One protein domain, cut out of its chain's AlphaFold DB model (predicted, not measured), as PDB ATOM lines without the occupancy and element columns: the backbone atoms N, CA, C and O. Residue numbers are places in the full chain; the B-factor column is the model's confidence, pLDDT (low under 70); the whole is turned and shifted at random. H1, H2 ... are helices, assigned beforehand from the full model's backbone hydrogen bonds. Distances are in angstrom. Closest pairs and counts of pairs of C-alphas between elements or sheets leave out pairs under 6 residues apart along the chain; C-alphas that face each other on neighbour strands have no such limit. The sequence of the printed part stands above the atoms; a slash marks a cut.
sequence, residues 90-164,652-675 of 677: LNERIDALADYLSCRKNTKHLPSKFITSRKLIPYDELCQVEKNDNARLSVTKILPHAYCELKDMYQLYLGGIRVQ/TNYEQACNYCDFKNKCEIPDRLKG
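AT A GLANCE: This is residues 90 to 164 and 652 to 675 of the 677 residues of the protein "Defects in morphology protein 1" of Pichia membranifaciens (UniProt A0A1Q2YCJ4). Short helices and long loops are gathered round one short helix, H5, in the middle; H3 packs steeply on H5, and H1, the longest helix, passes nearly crosswise by the last residue of H5. H3 with the loop after it lies towards one end of the longest axis, and H6 and H7, which come after a cut, make a small separate group at the other. The printed part has 99 residues with seven named helices, H1 to H7 in order along the chain, and no named strand. Its class is all helix, though the helices hold 49 of the 99 residues, under half. The whole is compact, with a radius of gyration of the C-alphas of 13.8 A and spans of 43 by 33 by 24 A.

HOW THE PARTS SIT: H1, residues 90 to 102, is close to but not clearly touching H5, residues 149 to 157. Their closest C-alphas, those of Leu 97 and Tyr 157, are 7.7 A apart, and their lines are about perpendicular at 86 degrees. H2, residues 114 to 117, is close to but not clearly touching H3, residues 122 to 130, with the closest C-alphas, those of Ile 115 and Pro 122, 7.1 A apart. H3 and H5 touch, and their closest C-alphas, those of Leu 126 and Leu 156, are 6.7 A apart. They run the same way at a steep tilt of 49 degrees. H4, residues 139 to 142, is apart from H5, but only just, at 8.4 A. H6, residues 655 to 659, and H7, residues 670 to 674, are close but not clearly touching, with the closest C-alphas, those of Glu 655 and Leu 673, 7.6 A apart. H5 is apart from both H6 and H7. In H1, H3, H5 and H6 every O i to N i+4 pair is within hydrogen-bond range; in H7 0 of 1 is, and 0 of 2 O i to N i+3 pairs, while H2 and H4 are too short for an O i to N i+4 pair.

IN THESE COORDINATES: H1 begins at C-alpha 90, (188.974, 196.597, 92.110), and is 17.8 A long. H2 measures 5.1 A, H3 12.2 A and H4 5.3 A. H5, 12.5 A long, begins at C-alpha 149, (176.716, 200.577, 105.256). H6 measures 6.8 A. H7, 7.1 A long, ends at C-alpha 674, (171.507, 215.247, 92.577).

THE WHOLE: The two C-alphas farthest apart, those of Asp 133 and Gly 675, are 43.7 A apart. Residues 165 to 651 are not printed, and C-alphas 164 and 652 are 18.7 A apart across the cut. Of the links printed whole, H1 to H2 is long, with 11 residues. The mean pLDDT of the printed part is 70.0, and 48 residues are under 70, among them residues 90 to 119 and 668 to 675.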
ATOM      1  N   LEU A  90     190.227 196.233  91.449       59.56
ATOM      2  CA  LEU A  90     188.974 196.597  92.110       59.56
ATOM      3  C   LEU A  90     187.807 196.711  91.125       59.56
ATOM      4  O   LEU A  90     186.737 196.185  91.409       59.56
ATOM      5  N   ASN A  91     188.019 197.331  89.961       61.41
ATOM      6  CA  ASN A  91     186.981 197.444  88.934       61.41
ATOM      7  C   ASN A  91     186.612 196.070  88.366       61.41
ATOM      8  O   ASN A  91     185.431 195.766  88.267       61.41
ATOM      9  N   GLU A  92     187.597 195.200  88.124       62.78
ATOM     10  CA  GLU A  92     187.352 193.807  87.718       62.78
ATOM     11  C   GLU A  92     186.531 193.040  88.762       62.78
ATOM     12  O   GLU A  92     185.613 192.300  88.421       62.78
ATOM     13  N   ARG A  93     186.818 193.244  90.053       63.09
ATOM     14  CA  ARG A  93     186.045 192.652  91.152       63.09
ATOM     15  C   ARG A  93     184.621 193.209  91.204       63.09
ATOM     16  O   ARG A  93     183.680 192.436  91.356       63.09
ATOM     17  N   ILE A  94     184.457 194.523  91.062       65.12
ATOM     18  CA  ILE A  94     183.151 195.194  91.015       65.12
ATOM     19  C   ILE A  94     182.323 194.695  89.828       65.12
ATOM     20  O   ILE A  94     181.140 194.414  90.006       65.12
ATOM     21  N   ASP A  95     182.929 194.554  88.650       65.25
ATOM     22  CA  ASP A  95     182.266 194.033  87.457       65.25
ATOM     23  C   ASP A  95     181.947 192.537  87.614       65.25
ATOM     24  O   ASP A  95     180.829 192.134  87.328       65.25
ATOM     25  N   ALA A  96     182.831 191.733  88.214       65.12
ATOM     26  CA  ALA A  96     182.532 190.335  88.541       65.12
ATOM     27  C   ALA A  96     181.368 190.195  89.536       65.12
ATOM     28  O   ALA A  96     180.539 189.292  89.405       65.12
ATOM     29  N   LEU A  97     181.262 191.093  90.523       67.25
ATOM     30  CA  LEU A  97     180.081 191.163  91.382       67.25
ATOM     31  C   LEU A  97     178.867 191.605  90.585       67.25
ATOM     32  O   LEU A  97     177.828 190.976  90.701       67.25
ATOM     33  N   ALA A  98     178.973 192.641  89.760       63.44
ATOM     34  CA  ALA A  98     177.883 193.071  88.897       63.44
ATOM     35  C   ALA A  98     177.374 191.929  88.003       63.44
ATOM     36  O   ALA A  98     176.164 191.738  87.939       63.44
ATOM     37  N   ASP A  99     178.264 191.136  87.408       61.78
ATOM     38  CA  ASP A  99     177.951 189.968  86.584       61.78
ATOM     39  C   ASP A  99     177.301 188.862  87.420       61.78
ATOM     40  O   ASP A  99     176.221 188.379  87.072       61.78
ATOM     41  N   TYR A 100     177.883 188.535  88.578       59.97
ATOM     42  CA  TYR A 100     177.316 187.581  89.535       59.97
ATOM     43  C   TYR A 100     175.902 187.980  89.983       59.97
ATOM     44  O   TYR A 100     175.008 187.138  90.120       59.97
ATOM     45  N   LEU A 101     175.687 189.277  90.211       56.84
ATOM     46  CA  LEU A 101     174.391 189.849  90.548       56.84
ATOM     47  C   LEU A 101     173.439 189.785  89.347       56.84
ATOM     48  O   LEU A 101     172.306 189.349  89.526       56.84
ATOM     49  N   SER A 102     173.902 190.151  88.145       55.88
ATOM     50  CA  SER A 102     173.111 190.297  86.909       55.88
ATOM     51  C   SER A 102     172.371 189.028  86.478       55.88
ATOM     52  O   SER A 102     171.305 189.113  85.868       55.88
ATOM     53  N   CYS A 103     172.879 187.847  86.847       53.91
ATOM     54  CA  CYS A 103     172.209 186.564  86.620       53.91
ATOM     55  C   CYS A 103     170.936 186.364  87.472       53.91
ATOM     56  O   CYS A 103     170.311 185.303  87.402       53.91
ATOM     57  N   ARG A 104     170.520 187.350  88.278       54.25
ATOM     58  CA  ARG A 104     169.288 187.321  89.080       54.25
ATOM     59  C   ARG A 104     168.258 188.311  88.522       54.25
ATOM     60  O   ARG A 104     168.577 189.438  88.162       54.25
ATOM     61  N   LYS A 105     166.979 187.917  88.471       42.84
ATOM     62  CA  LYS A 105     165.898 188.830  88.048       42.84
ATOM     63  C   LYS A 105     165.847 190.052  88.994       42.84
ATOM     64  O   LYS A 105     165.660 189.867  90.192       42.84
ATOM     65  N   ASN A 106     165.936 191.269  88.437       48.47
ATOM     66  CA  ASN A 106     165.867 192.598  89.093       48.47
ATOM     67  C   ASN A 106     167.143 193.172  89.751       48.47
ATOM     68  O   ASN A 106     167.032 193.996  90.655       48.47
ATOM     69  N   THR A 107     168.348 192.814  89.316       51.62
ATOM     70  CA  THR A 107     169.592 193.403  89.852       51.62
ATOM     71  C   THR A 107     170.199 194.448  88.920       51.62
ATOM     72  O   THR A 107     170.616 194.108  87.813       51.62
ATOM     73  N   LYS A 108     170.359 195.686  89.397       45.25
ATOM     74  CA  LYS A 108     171.339 196.630  88.843       45.25
ATOM     75  C   LYS A 108     172.163 197.272  89.957       45.25
ATOM     76  O   LYS A 108     172.108 198.458  90.214       45.25
ATOM     77  N   HIS A 109     173.030 196.424  90.511       55.84
ATOM     78  CA  HIS A 109     174.245 196.811  91.231       55.84
ATOM     79  C   HIS A 109     174.085 197.152  92.718       55.84
ATOM     80  O   HIS A 109     174.859 197.941  93.222       55.84
ATOM     81  N   LEU A 110     173.215 196.406  93.424       60.25
ATOM     82  CA  LEU A 110     172.996 196.296  94.891       60.25
ATOM     83  C   LEU A 110     172.095 197.361  95.566       60.25
ATOM     84  O   LEU A 110     172.567 198.229  96.296       60.25
ATOM     85  N   PRO A 111     170.766 197.182  95.441       51.97
ATOM     86  CA  PRO A 111     169.772 197.697  96.386       51.97
ATOM     87  C   PRO A 111     168.937 196.591  97.066       51.97
ATOM     88  O   PRO A 111     168.805 195.486  96.538       51.97
ATOM     89  N   SER A 112     168.336 196.979  98.201       47.12
ATOM     90  CA  SER A 112     167.193 196.508  99.032       47.12
ATOM     91  C   SER A 112     166.547 195.107  98.930       47.12
ATOM     92  O   SER A 112     165.662 194.787  99.714       47.12
ATOM     93  N   LYS A 113     166.870 194.284  97.943       47.88
ATOM     94  CA  LYS A 113     166.321 192.934  97.766       47.88
ATOM     95  C   LYS A 113     167.422 191.888  97.784       47.88
ATOM     96  O   LYS A 113     167.148 190.705  97.615       47.88
ATOM     97  N   PHE A 114     168.682 192.301  97.896       48.62
ATOM     98  CA  PHE A 114     169.813 191.395  97.737       48.62
ATOM     99  C   PHE A 114     170.148 190.632  99.016       48.62
ATOM    100  O   PHE A 114     170.450 189.440  98.946       48.62
ATOM    101  N   ILE A 115     170.029 191.293 100.167       52.62
ATOM    102  CA  ILE A 115     170.218 190.664 101.474       52.62
ATOM    103  C   ILE A 115     169.101 189.644 101.722       52.62
ATOM    104  O   ILE A 115     169.363 188.504 102.091       52.62
ATOM    105  N   THR A 116     167.865 190.019 101.396       48.84
ATOM    106  CA  THR A 116     166.669 189.182 101.570       48.84
ATOM    107  C   THR A 116     166.469 188.103 100.491       48.84
ATOM    108  O   THR A 116     165.686 187.179 100.700       48.84
ATOM    109  N   SER A 117     167.166 188.168  99.343       46.22
ATOM    110  CA  SER A 117     167.077 187.156  98.264       46.22
ATOM    111  C   SER A 117     168.247 186.169  98.193       46.22
ATOM    112  O   SER A 117     168.204 185.226  97.394       46.22
ATOM    113  N   ARG A 118     169.311 186.344  98.993       53.75
ATOM    114  CA  ARG A 118     170.334 185.302  99.180       53.75
ATOM    115  C   ARG A 118     169.831 184.248 100.173       53.75
ATOM    116  O   ARG A 118     169.119 184.552 101.115       53.75
ATOM    117  N   LYS A 119     170.275 182.996  99.989       58.34
ATOM    118  CA  LYS A 119     170.168 181.958 101.033       58.34
ATOM    119  C   LYS A 119     171.056 182.249 102.255       58.34
ATOM    120  O   LYS A 119     170.829 181.646 103.291       58.34
ATOM    121  N   LEU A 120     172.072 183.106 102.107       72.50
ATOM    122  CA  LEU A 120     173.088 183.411 103.118       72.50
ATOM    123  C   LEU A 120     172.980 184.875 103.544       72.50
ATOM    124  O   LEU A 120     173.040 185.774 102.697       72.50
ATOM    125  N   ILE A 121     172.833 185.092 104.847       85.50
ATOM    126  CA  ILE A 121     172.793 186.422 105.468       85.50
ATOM    127  C   ILE A 121     174.204 187.040 105.514       85.50
ATOM    128  O   ILE A 121     175.189 186.308 105.385       85.50
ATOM    129  N   PRO A 122     174.354 188.368 105.694       89.06
ATOM    130  CA  PRO A 122     175.669 189.016 105.697       89.06
ATOM    131  C   PRO A 122     176.648 188.427 106.716       89.06
ATOM    132  O   PRO A 122     177.833 188.300 106.424       89.06
ATOM    133  N   TYR A 123     176.172 188.019 107.893       90.81
ATOM    134  CA  TYR A 123     177.024 187.339 108.867       90.81
ATOM    135  C   TYR A 123     177.590 186.010 108.339       90.81
ATOM    136  O   TYR A 123     178.787 185.770 108.465       90.81
ATOM    137  N   ASP A 124     176.774 185.185 107.679       87.69
ATOM    138  CA  ASP A 124     177.244 183.916 107.107       87.69
ATOM    139  C   ASP A 124     178.264 184.158 105.980       87.69
ATOM    140  O   ASP A 124     179.228 183.404 105.832       87.69
ATOM    141  N   GLU A 125     178.085 185.229 105.196       87.12
ATOM    142  CA  GLU A 125     179.075 185.648 104.198       87.12
ATOM    143  C   GLU A 125     180.398 186.036 104.870       87.12
ATOM    144  O   GLU A 125     181.467 185.630 104.418       87.12
ATOM    145  N   LEU A 126     180.340 186.778 105.980       89.06
ATOM    146  CA  LEU A 126     181.530 187.149 106.743       89.06
ATOM    147  C   LEU A 126     182.278 185.914 107.245       89.06
ATOM    148  O   LEU A 126     183.499 185.855 107.090       89.06
ATOM    149  N   CYS A 127     181.561 184.920 107.774       88.31
ATOM    150  CA  CYS A 127     182.146 183.640 108.172       88.31
ATOM    151  C   CYS A 127     182.908 182.971 107.019       88.31
ATOM    152  O   CYS A 127     184.037 182.507 107.196       88.31
ATOM    153  N   GLN A 128     182.345 182.980 105.807       86.31
ATOM    154  CA  GLN A 128     183.007 182.415 104.625       86.31
ATOM    155  C   GLN A 128     184.254 183.205 104.212       86.31
ATOM    156  O   GLN A 128     185.295 182.605 103.933       86.31
ATOM    157  N   VAL A 129     184.172 184.538 104.197       83.62
ATOM    158  CA  VAL A 129     185.290 185.416 103.814       83.62
ATOM    159  C   VAL A 129     186.444 185.316 104.808       83.62
ATOM    160  O   VAL A 129     187.602 185.203 104.402       83.62
ATOM    161  N   GLU A 130     186.139 185.306 106.105       83.31
ATOM    162  CA  GLU A 130     187.133 185.144 107.172       83.31
ATOM    163  C   GLU A 130     187.611 183.684 107.316       83.31
ATOM    164  O   GLU A 130     188.569 183.430 108.045       83.31
ATOM    165  N   LYS A 131     186.992 182.729 106.601       84.31
ATOM    166  CA  LYS A 131     187.224 181.276 106.734       84.31
ATOM    167  C   LYS A 131     187.119 180.815 108.192       84.31
ATOM    168  O   LYS A 131     187.932 180.025 108.683       84.31
ATOM    169  N   ASN A 132     186.118 181.350 108.880       79.62
ATOM    170  CA  ASN A 132     185.847 181.112 110.285       79.62
ATOM    171  C   ASN A 132     184.348 180.889 110.475       79.62
ATOM    172  O   ASN A 132     183.566 181.802 110.237       79.62
ATOM    173  N   ASP A 133     183.959 179.702 110.943       76.06
ATOM    174  CA  ASP A 133     182.551 179.340 111.136       76.06
ATOM    175  C   ASP A 133     181.834 180.273 112.135       76.06
ATOM    176  O   ASP A 133     180.636 180.504 111.990       76.06
ATOM    177  N   ASN A 134     182.578 180.889 113.069       79.12
ATOM    178  CA  ASN A 134     182.094 181.901 114.014       79.12
ATOM    179  C   ASN A 134     182.921 183.194 113.895       79.12
ATOM    180  O   ASN A 134     183.745 183.523 114.756       79.12
ATOM    181  N   ALA A 135     182.724 183.922 112.792       82.88
ATOM    182  CA  ALA A 135     183.351 185.222 112.581       82.88
ATOM    183  C   ALA A 135     182.949 186.245 113.650       82.88
ATOM    184  O   ALA A 135     181.871 186.217 114.242       82.88
ATOM    185  N   ARG A 136     183.832 187.214 113.880       89.56
ATOM    186  CA  ARG A 136     183.638 188.228 114.916       89.56
ATOM    187  C   ARG A 136     183.182 189.544 114.306       89.56
ATOM    188  O   ARG A 136     183.800 190.082 113.378       89.56
ATOM    189  N   LEU A 137     182.149 190.128 114.899       93.81
ATOM    190  CA  LEU A 137     181.761 191.502 114.622       93.81
ATOM    191  C   LEU A 137     182.521 192.453 115.549       93.81
ATOM    192  O   LEU A 137     182.859 192.115 116.681       93.81
ATOM    193  N   SER A 138     182.835 193.650 115.064       93.56
ATOM    194  CA  SER A 138     183.305 194.739 115.920       93.56
ATOM    195  C   SER A 138     182.153 195.695 116.205       93.56
ATOM    196  O   SER A 138     181.219 195.776 115.408       93.56
ATOM    197  N   VAL A 139     182.242 196.468 117.288       95.12
ATOM    198  CA  VAL A 139     181.292 197.562 117.558       95.12
ATOM    199  C   VAL A 139     181.159 198.461 116.330       95.12
ATOM    200  O   VAL A 139     180.054 198.704 115.868       95.12
ATOM    201  N   THR A 140     182.274 198.849 115.703       90.62
ATOM    202  CA  THR A 140     182.256 199.673 114.486       90.62
ATOM    203  C   THR A 140     181.515 199.021 113.311       90.62
ATOM    204  O   THR A 140     180.893 199.741 112.538       90.62
ATOM    205  N   LYS A 141     181.556 197.684 113.164       90.38
ATOM    206  CA  LYS A 141     180.816 196.950 112.115       90.38
ATOM    207  C   LYS A 141     179.300 196.973 112.352       90.38
ATOM    208  O   LYS A 141     178.546 196.887 111.389       90.38
ATOM    209  N   ILE A 142     178.854 197.034 113.607       93.38
ATOM    210  CA  ILE A 142     177.425 197.007 113.961       93.38
ATOM    211  C   ILE A 142     176.844 198.394 114.240       93.38
ATOM    212  O   ILE A 142     175.669 198.491 114.573       93.38
ATOM    213  N   LEU A 143     177.638 199.463 114.133       91.75
ATOM    214  CA  LEU A 143     177.144 200.824 114.320       91.75
ATOM    215  C   LEU A 143     176.122 201.168 113.227       91.75
ATOM    216  O   LEU A 143     176.515 201.298 112.062       91.75
ATOM    217  N   PRO A 144     174.839 201.369 113.575       86.25
ATOM    218  CA  PRO A 144     173.845 201.736 112.587       86.25
ATOM    219  C   PRO A 144     174.146 203.129 112.031       86.25
ATOM    220  O   PRO A 144     174.558 204.050 112.749       86.25
ATOM    221  N   HIS A 145     173.937 203.286 110.726       74.38
ATOM    222  CA  HIS A 145     174.150 204.541 109.998       74.38
ATOM    223  C   HIS A 145     175.591 205.072 110.066       74.38
ATOM    224  O   HIS A 145     175.827 206.279 109.918       74.38
ATOM    225  N   ALA A 146     176.567 204.197 110.315       68.31
ATOM    226  CA  ALA A 146     177.973 204.542 110.186       68.31
ATOM    227  C   ALA A 146     178.318 204.788 108.710       68.31
ATOM    228  O   ALA A 146     177.887 204.035 107.844       68.31
ATOM    229  N   TYR A 147     179.098 205.849 108.450       72.69
ATOM    230  CA  TYR A 147     179.585 206.330 107.146       72.69
ATOM    231  C   TYR A 147     178.748 205.892 105.933       72.69
ATOM    232  O   TYR A 147     177.917 206.684 105.520       72.69
ATOM    233  N   CYS A 148     178.937 204.682 105.386       82.19
ATOM    234  CA  CYS A 148     178.101 204.090 104.337       82.19
ATOM    235  C   CYS A 148     178.003 202.557 104.508       82.19
ATOM    236  O   CYS A 148     178.916 201.843 104.092       82.19
ATOM    237  N   GLU A 149     176.904 202.031 105.061       84.44
ATOM    238  CA  GLU A 149     176.716 200.577 105.256       84.44
ATOM    239  C   GLU A 149     176.654 199.825 103.920       84.44
ATOM    240  O   GLU A 149     177.114 198.690 103.811       84.44
ATOM    241  N   LEU A 150     176.135 200.477 102.873       81.81
ATOM    242  CA  LEU A 150     176.153 199.933 101.515       81.81
ATOM    243  C   LEU A 150     177.574 199.605 101.056       81.81
ATOM    244  O   LEU A 150     177.806 198.505 100.561       81.81
ATOM    245  N   LYS A 151     178.531 200.523 101.257       81.38
ATOM    246  CA  LYS A 151     179.946 200.304 100.911       81.38
ATOM    247  C   LYS A 151     180.498 199.072 101.627       81.38
ATOM    248  O   LYS A 151     181.156 198.253 100.988       81.38
ATOM    249  N   ASP A 152     180.204 198.933 102.918       82.69
ATOM    250  CA  ASP A 152     180.646 197.784 103.709       82.69
ATOM    251  C   ASP A 152     180.044 196.470 103.162       82.69
ATOM    252  O   ASP A 152     180.766 195.483 103.007       82.69
ATOM    253  N   MET A 153     178.765 196.468 102.760       84.44
ATOM    254  CA  MET A 153     178.123 195.298 102.139       84.44
ATOM    255  C   MET A 153     178.703 194.956 100.758       84.44
ATOM    256  O   MET A 153     178.929 193.779 100.476       84.44
ATOM    257  N   TYR A 154     178.996 195.944  99.902       79.56
ATOM    258  CA  TYR A 154     179.681 195.680  98.628       79.56
ATOM    259  C   TYR A 154     181.034 195.006  98.854       79.56
ATOM    260  O   TYR A 154     181.347 194.017  98.195       79.56
ATOM    261  N   GLN A 155     181.837 195.531  99.784       80.56
ATOM    262  CA  GLN A 155     183.158 194.976 100.081       80.56
ATOM    263  C   GLN A 155     183.062 193.534 100.582       80.56
ATOM    264  O   GLN A 155     183.799 192.679 100.091       80.56
ATOM    265  N   LEU A 156     182.120 193.263 101.488       83.75
ATOM    266  CA  LEU A 156     181.870 191.929 102.025       83.75
ATOM    267  C   LEU A 156     181.530 190.921 100.918       83.75
ATOM    268  O   LEU A 156     182.199 189.900 100.781       83.75
ATOM    269  N   TYR A 157     180.549 191.243 100.072       78.88
ATOM    270  CA  TYR A 157     180.103 190.350  98.996       78.88
ATOM    271  C   TYR A 157     181.092 190.228  97.825       78.88
ATOM    272  O   TYR A 157     180.941 189.337  96.991       78.88
ATOM    273  N   LEU A 158     182.126 191.073  97.779       75.69
ATOM    274  CA  LEU A 158     183.293 190.908  96.906       75.69
ATOM    275  C   LEU A 158     184.333 189.921  97.447       75.69
ATOM    276  O   LEU A 158     185.438 189.832  96.897       75.69
ATOM    277  N   GLY A 159     184.039 189.240  98.554       74.69
ATOM    278  CA  GLY A 159     185.019 188.442  99.283       74.69
ATOM    279  C   GLY A 159     186.100 189.296  99.946       74.69
ATOM    280  O   GLY A 159     187.209 188.824 100.182       74.69
ATOM    281  N   GLY A 160     185.833 190.590 100.147       69.94
ATOM    282  CA  GLY A 160     186.750 191.536 100.762       69.94
ATOM    283  C   GLY A 160     186.438 191.750 102.238       69.94
ATOM    284  O   GLY A 160     185.285 191.782 102.654       69.94
ATOM    285  N   ILE A 161     187.487 191.971 103.023       68.44
ATOM    286  CA  ILE A 161     187.377 192.548 104.364       68.44
ATOM    287  C   ILE A 161     187.725 194.031 104.239       68.44
ATOM    288  O   ILE A 161     188.574 194.405 103.425       68.44
ATOM    289  N   ARG A 162     187.059 194.884 105.024       69.12
ATOM    290  CA  ARG A 162     187.302 196.331 105.051       69.12
ATOM    291  C   ARG A 162     188.800 196.628 105.186       69.12
ATOM    292  O   ARG A 162     189.435 196.244 106.167       69.12
ATOM    293  N   VAL A 163     189.351 197.319 104.191       69.06
ATOM    294  CA  VAL A 163     190.772 197.688 104.137       69.06
ATOM    295  C   VAL A 163     191.020 198.900 105.037       69.06
ATOM    296  O   VAL A 163     190.212 199.831 105.066       69.06
ATOM    297  N   GLN A 164     192.134 198.900 105.777       73.00
ATOM    298  CA  GLN A 164     192.546 200.059 106.573       73.00
ATOM    299  C   GLN A 164     192.889 201.241 105.662       73.00
ATOM    300  O   GLN A 164     193.754 201.130 104.792       73.00
ATOM    301  N   THR A 652     175.253 206.375 103.012       75.81
ATOM    302  CA  THR A 652     175.688 207.628 103.611       75.81
ATOM    303  C   THR A 652     174.739 208.773 103.273       75.81
ATOM    304  O   THR A 652     174.250 208.868 102.149       75.81
ATOM    305  N   ASN A 653     174.545 209.671 104.237       66.44
ATOM    306  CA  ASN A 653     173.912 210.971 104.013       66.44
ATOM    307  C   ASN A 653     174.952 212.086 103.804       66.44
ATOM    308  O   ASN A 653     174.592 213.256 103.726       66.44
ATOM    309  N   TYR A 654     176.241 211.738 103.749       70.00
ATOM    310  CA  TYR A 654     177.330 212.680 103.519       70.00
ATOM    311  C   TYR A 654     177.767 212.573 102.059       70.00
ATOM    312  O   TYR A 654     178.444 211.622 101.688       70.00
ATOM    313  N   GLU A 655     177.403 213.531 101.210       66.56
ATOM    314  CA  GLU A 655     177.762 213.488  99.783       66.56
ATOM    315  C   GLU A 655     179.281 213.369  99.566       66.56
ATOM    316  O   GLU A 655     179.743 212.578  98.744       66.56
ATOM    317  N   GLN A 656     180.068 214.062 100.393       67.19
ATOM    318  CA  GLN A 656     181.530 213.970 100.397       67.19
ATOM    319  C   GLN A 656     182.030 212.535 100.613       67.19
ATOM    320  O   GLN A 656     183.028 212.130 100.020       67.19
ATOM    321  N   ALA A 657     181.306 211.723 101.390       69.88
ATOM    322  CA  ALA A 657     181.656 210.324 101.598       69.88
ATOM    323  C   ALA A 657     181.534 209.479 100.323       69.88
ATOM    324  O   ALA A 657     182.222 208.463 100.188       69.88
ATOM    325  N   CYS A 658     180.694 209.908  99.378       75.81
ATOM    326  CA  CYS A 658     180.563 209.286  98.069       75.81
ATOM    327  C   CYS A 658     181.658 209.723  97.089       75.81
ATOM    328  O   CYS A 658     181.926 208.968  96.159       75.81
ATOM    329  N   ASN A 659     182.295 210.888  97.263       73.38
ATOM    330  CA  ASN A 659     183.269 211.422  96.297       73.38
ATOM    331  C   ASN A 659     184.476 210.512  96.088       73.38
ATOM    332  O   ASN A 659     184.895 210.320  94.952       73.38
ATOM    333  N   TYR A 660     184.930 209.878  97.164       70.75
ATOM    334  CA  TYR A 660     186.065 208.953  97.182       70.75
ATOM    335  C   TYR A 660     185.611 207.492  97.282       70.75
ATOM    336  O   TYR A 660     186.317 206.619  97.787       70.75
ATOM    337  N   CYS A 661     184.360 207.211  96.906       76.19
ATOM    338  CA  CYS A 661     183.816 205.866  96.959       76.19
ATOM    339  C   CYS A 661     184.067 205.146  95.635       76.19
ATOM    340  O   CYS A 661     183.503 205.520  94.610       76.19
ATOM    341  N   ASP A 662     184.809 204.040  95.680       76.50
ATOM    342  CA  ASP A 662     185.055 203.177  94.514       76.50
ATOM    343  C   ASP A 662     183.760 202.655  93.869       76.50
ATOM    344  O   ASP A 662     183.705 202.344  92.682       76.50
ATOM    345  N   PHE A 663     182.680 202.594  94.653       74.62
ATOM    346  CA  PHE A 663     181.364 202.149  94.205       74.62
ATOM    347  C   PHE A 663     180.486 203.292  93.680       74.62
ATOM    348  O   PHE A 663     179.371 203.022  93.242       74.62
ATOM    349  N   LYS A 664     180.940 204.560  93.693       75.00
ATOM    350  CA  LYS A 664     180.127 205.741  93.326       75.00
ATOM    351  C   LYS A 664     179.438 205.575  91.971       75.00
ATOM    352  O   LYS A 664     178.256 205.857  91.858       75.00
ATOM    353  N   ASN A 665     180.145 205.058  90.967       71.12
ATOM    354  CA  ASN A 665     179.625 204.920  89.599       71.12
ATOM    355  C   ASN A 665     178.675 203.726  89.404       71.12
ATOM    356  O   ASN A 665     178.100 203.567  88.329       71.12
ATOM    357  N   LYS A 666     178.554 202.852  90.408       68.56
ATOM    358  CA  LYS A 666     177.760 201.615  90.361       68.56
ATOM    359  C   LYS A 666     176.728 201.540  91.493       68.56
ATOM    360  O   LYS A 666     175.943 200.604  91.528       68.56
ATOM    361  N   CYS A 667     176.733 202.491  92.424       72.19
ATOM    362  CA  CYS A 667     175.759 202.593  93.502       72.19
ATOM    363  C   CYS A 667     174.450 203.181  92.955       72.19
ATOM    364  O   CYS A 667     174.490 204.050  92.093       72.19
ATOM    365  N   GLU A 668     173.295 202.738  93.456       64.31
ATOM    366  CA  GLU A 668     171.982 203.228  92.991       64.31
ATOM    367  C   GLU A 668     171.537 204.556  93.635       64.31
ATOM    368  O   GLU A 668     170.601 205.203  93.171       64.31
ATOM    369  N   ILE A 669     172.192 204.982  94.719       62.53
ATOM    370  CA  ILE A 669     171.841 206.185  95.494       62.53
ATOM    371  C   ILE A 669     172.505 207.519  95.055       62.53
ATOM    372  O   ILE A 669     171.933 208.562  95.382       62.53
ATOM    373  N   PRO A 670     173.609 207.579  94.269       52.56
ATOM    374  CA  PRO A 670     174.209 208.842  93.821       52.56
ATOM    375  C   PRO A 670     173.227 209.792  93.127       52.56
ATOM    376  O   PRO A 670     173.421 211.002  93.183       52.56
ATOM    377  N   ASP A 671     172.173 209.275  92.490       48.19
ATOM    378  CA  ASP A 671     171.252 210.092  91.698       48.19
ATOM    379  C   ASP A 671     170.104 210.718  92.513       48.19
ATOM    380  O   ASP A 671     169.537 211.717  92.076       48.19
ATOM    381  N   ARG A 672     169.795 210.230  93.729       46.78
ATOM    382  CA  ARG A 672     168.772 210.863  94.598       46.78
ATOM    383  C   ARG A 672     169.239 212.172  95.234       46.78
ATOM    384  O   ARG A 672     168.409 213.038  95.482       46.78
ATOM    385  N   LEU A 673     170.540 212.324  95.481       43.97
ATOM    386  CA  LEU A 673     171.112 213.558  96.037       43.97
ATOM    387  C   LEU A 673     171.271 214.657  94.973       43.97
ATOM    388  O   LEU A 673     171.172 215.832  95.299       43.97
ATOM    389  N   LYS A 674     171.410 214.288  93.693       43.50
ATOM    390  CA  LYS A 674     171.507 215.247  92.577       43.50
ATOM    391  C   LYS A 674     170.191 215.958  92.245       43.50
ATOM    392  O   LYS A 674     170.223 216.985  91.584       43.50
ATOM    393  N   GLY A 675     169.046 215.406  92.656       38.88
ATOM    394  CA  GLY A 675     167.716 215.970  92.378       38.88
ATOM    395  C   GLY A 675     167.183 216.939  93.439       38.88
ATOM    396  O   GLY A 675     166.041 217.373  93.321       38.88
TER     397      GLY A 675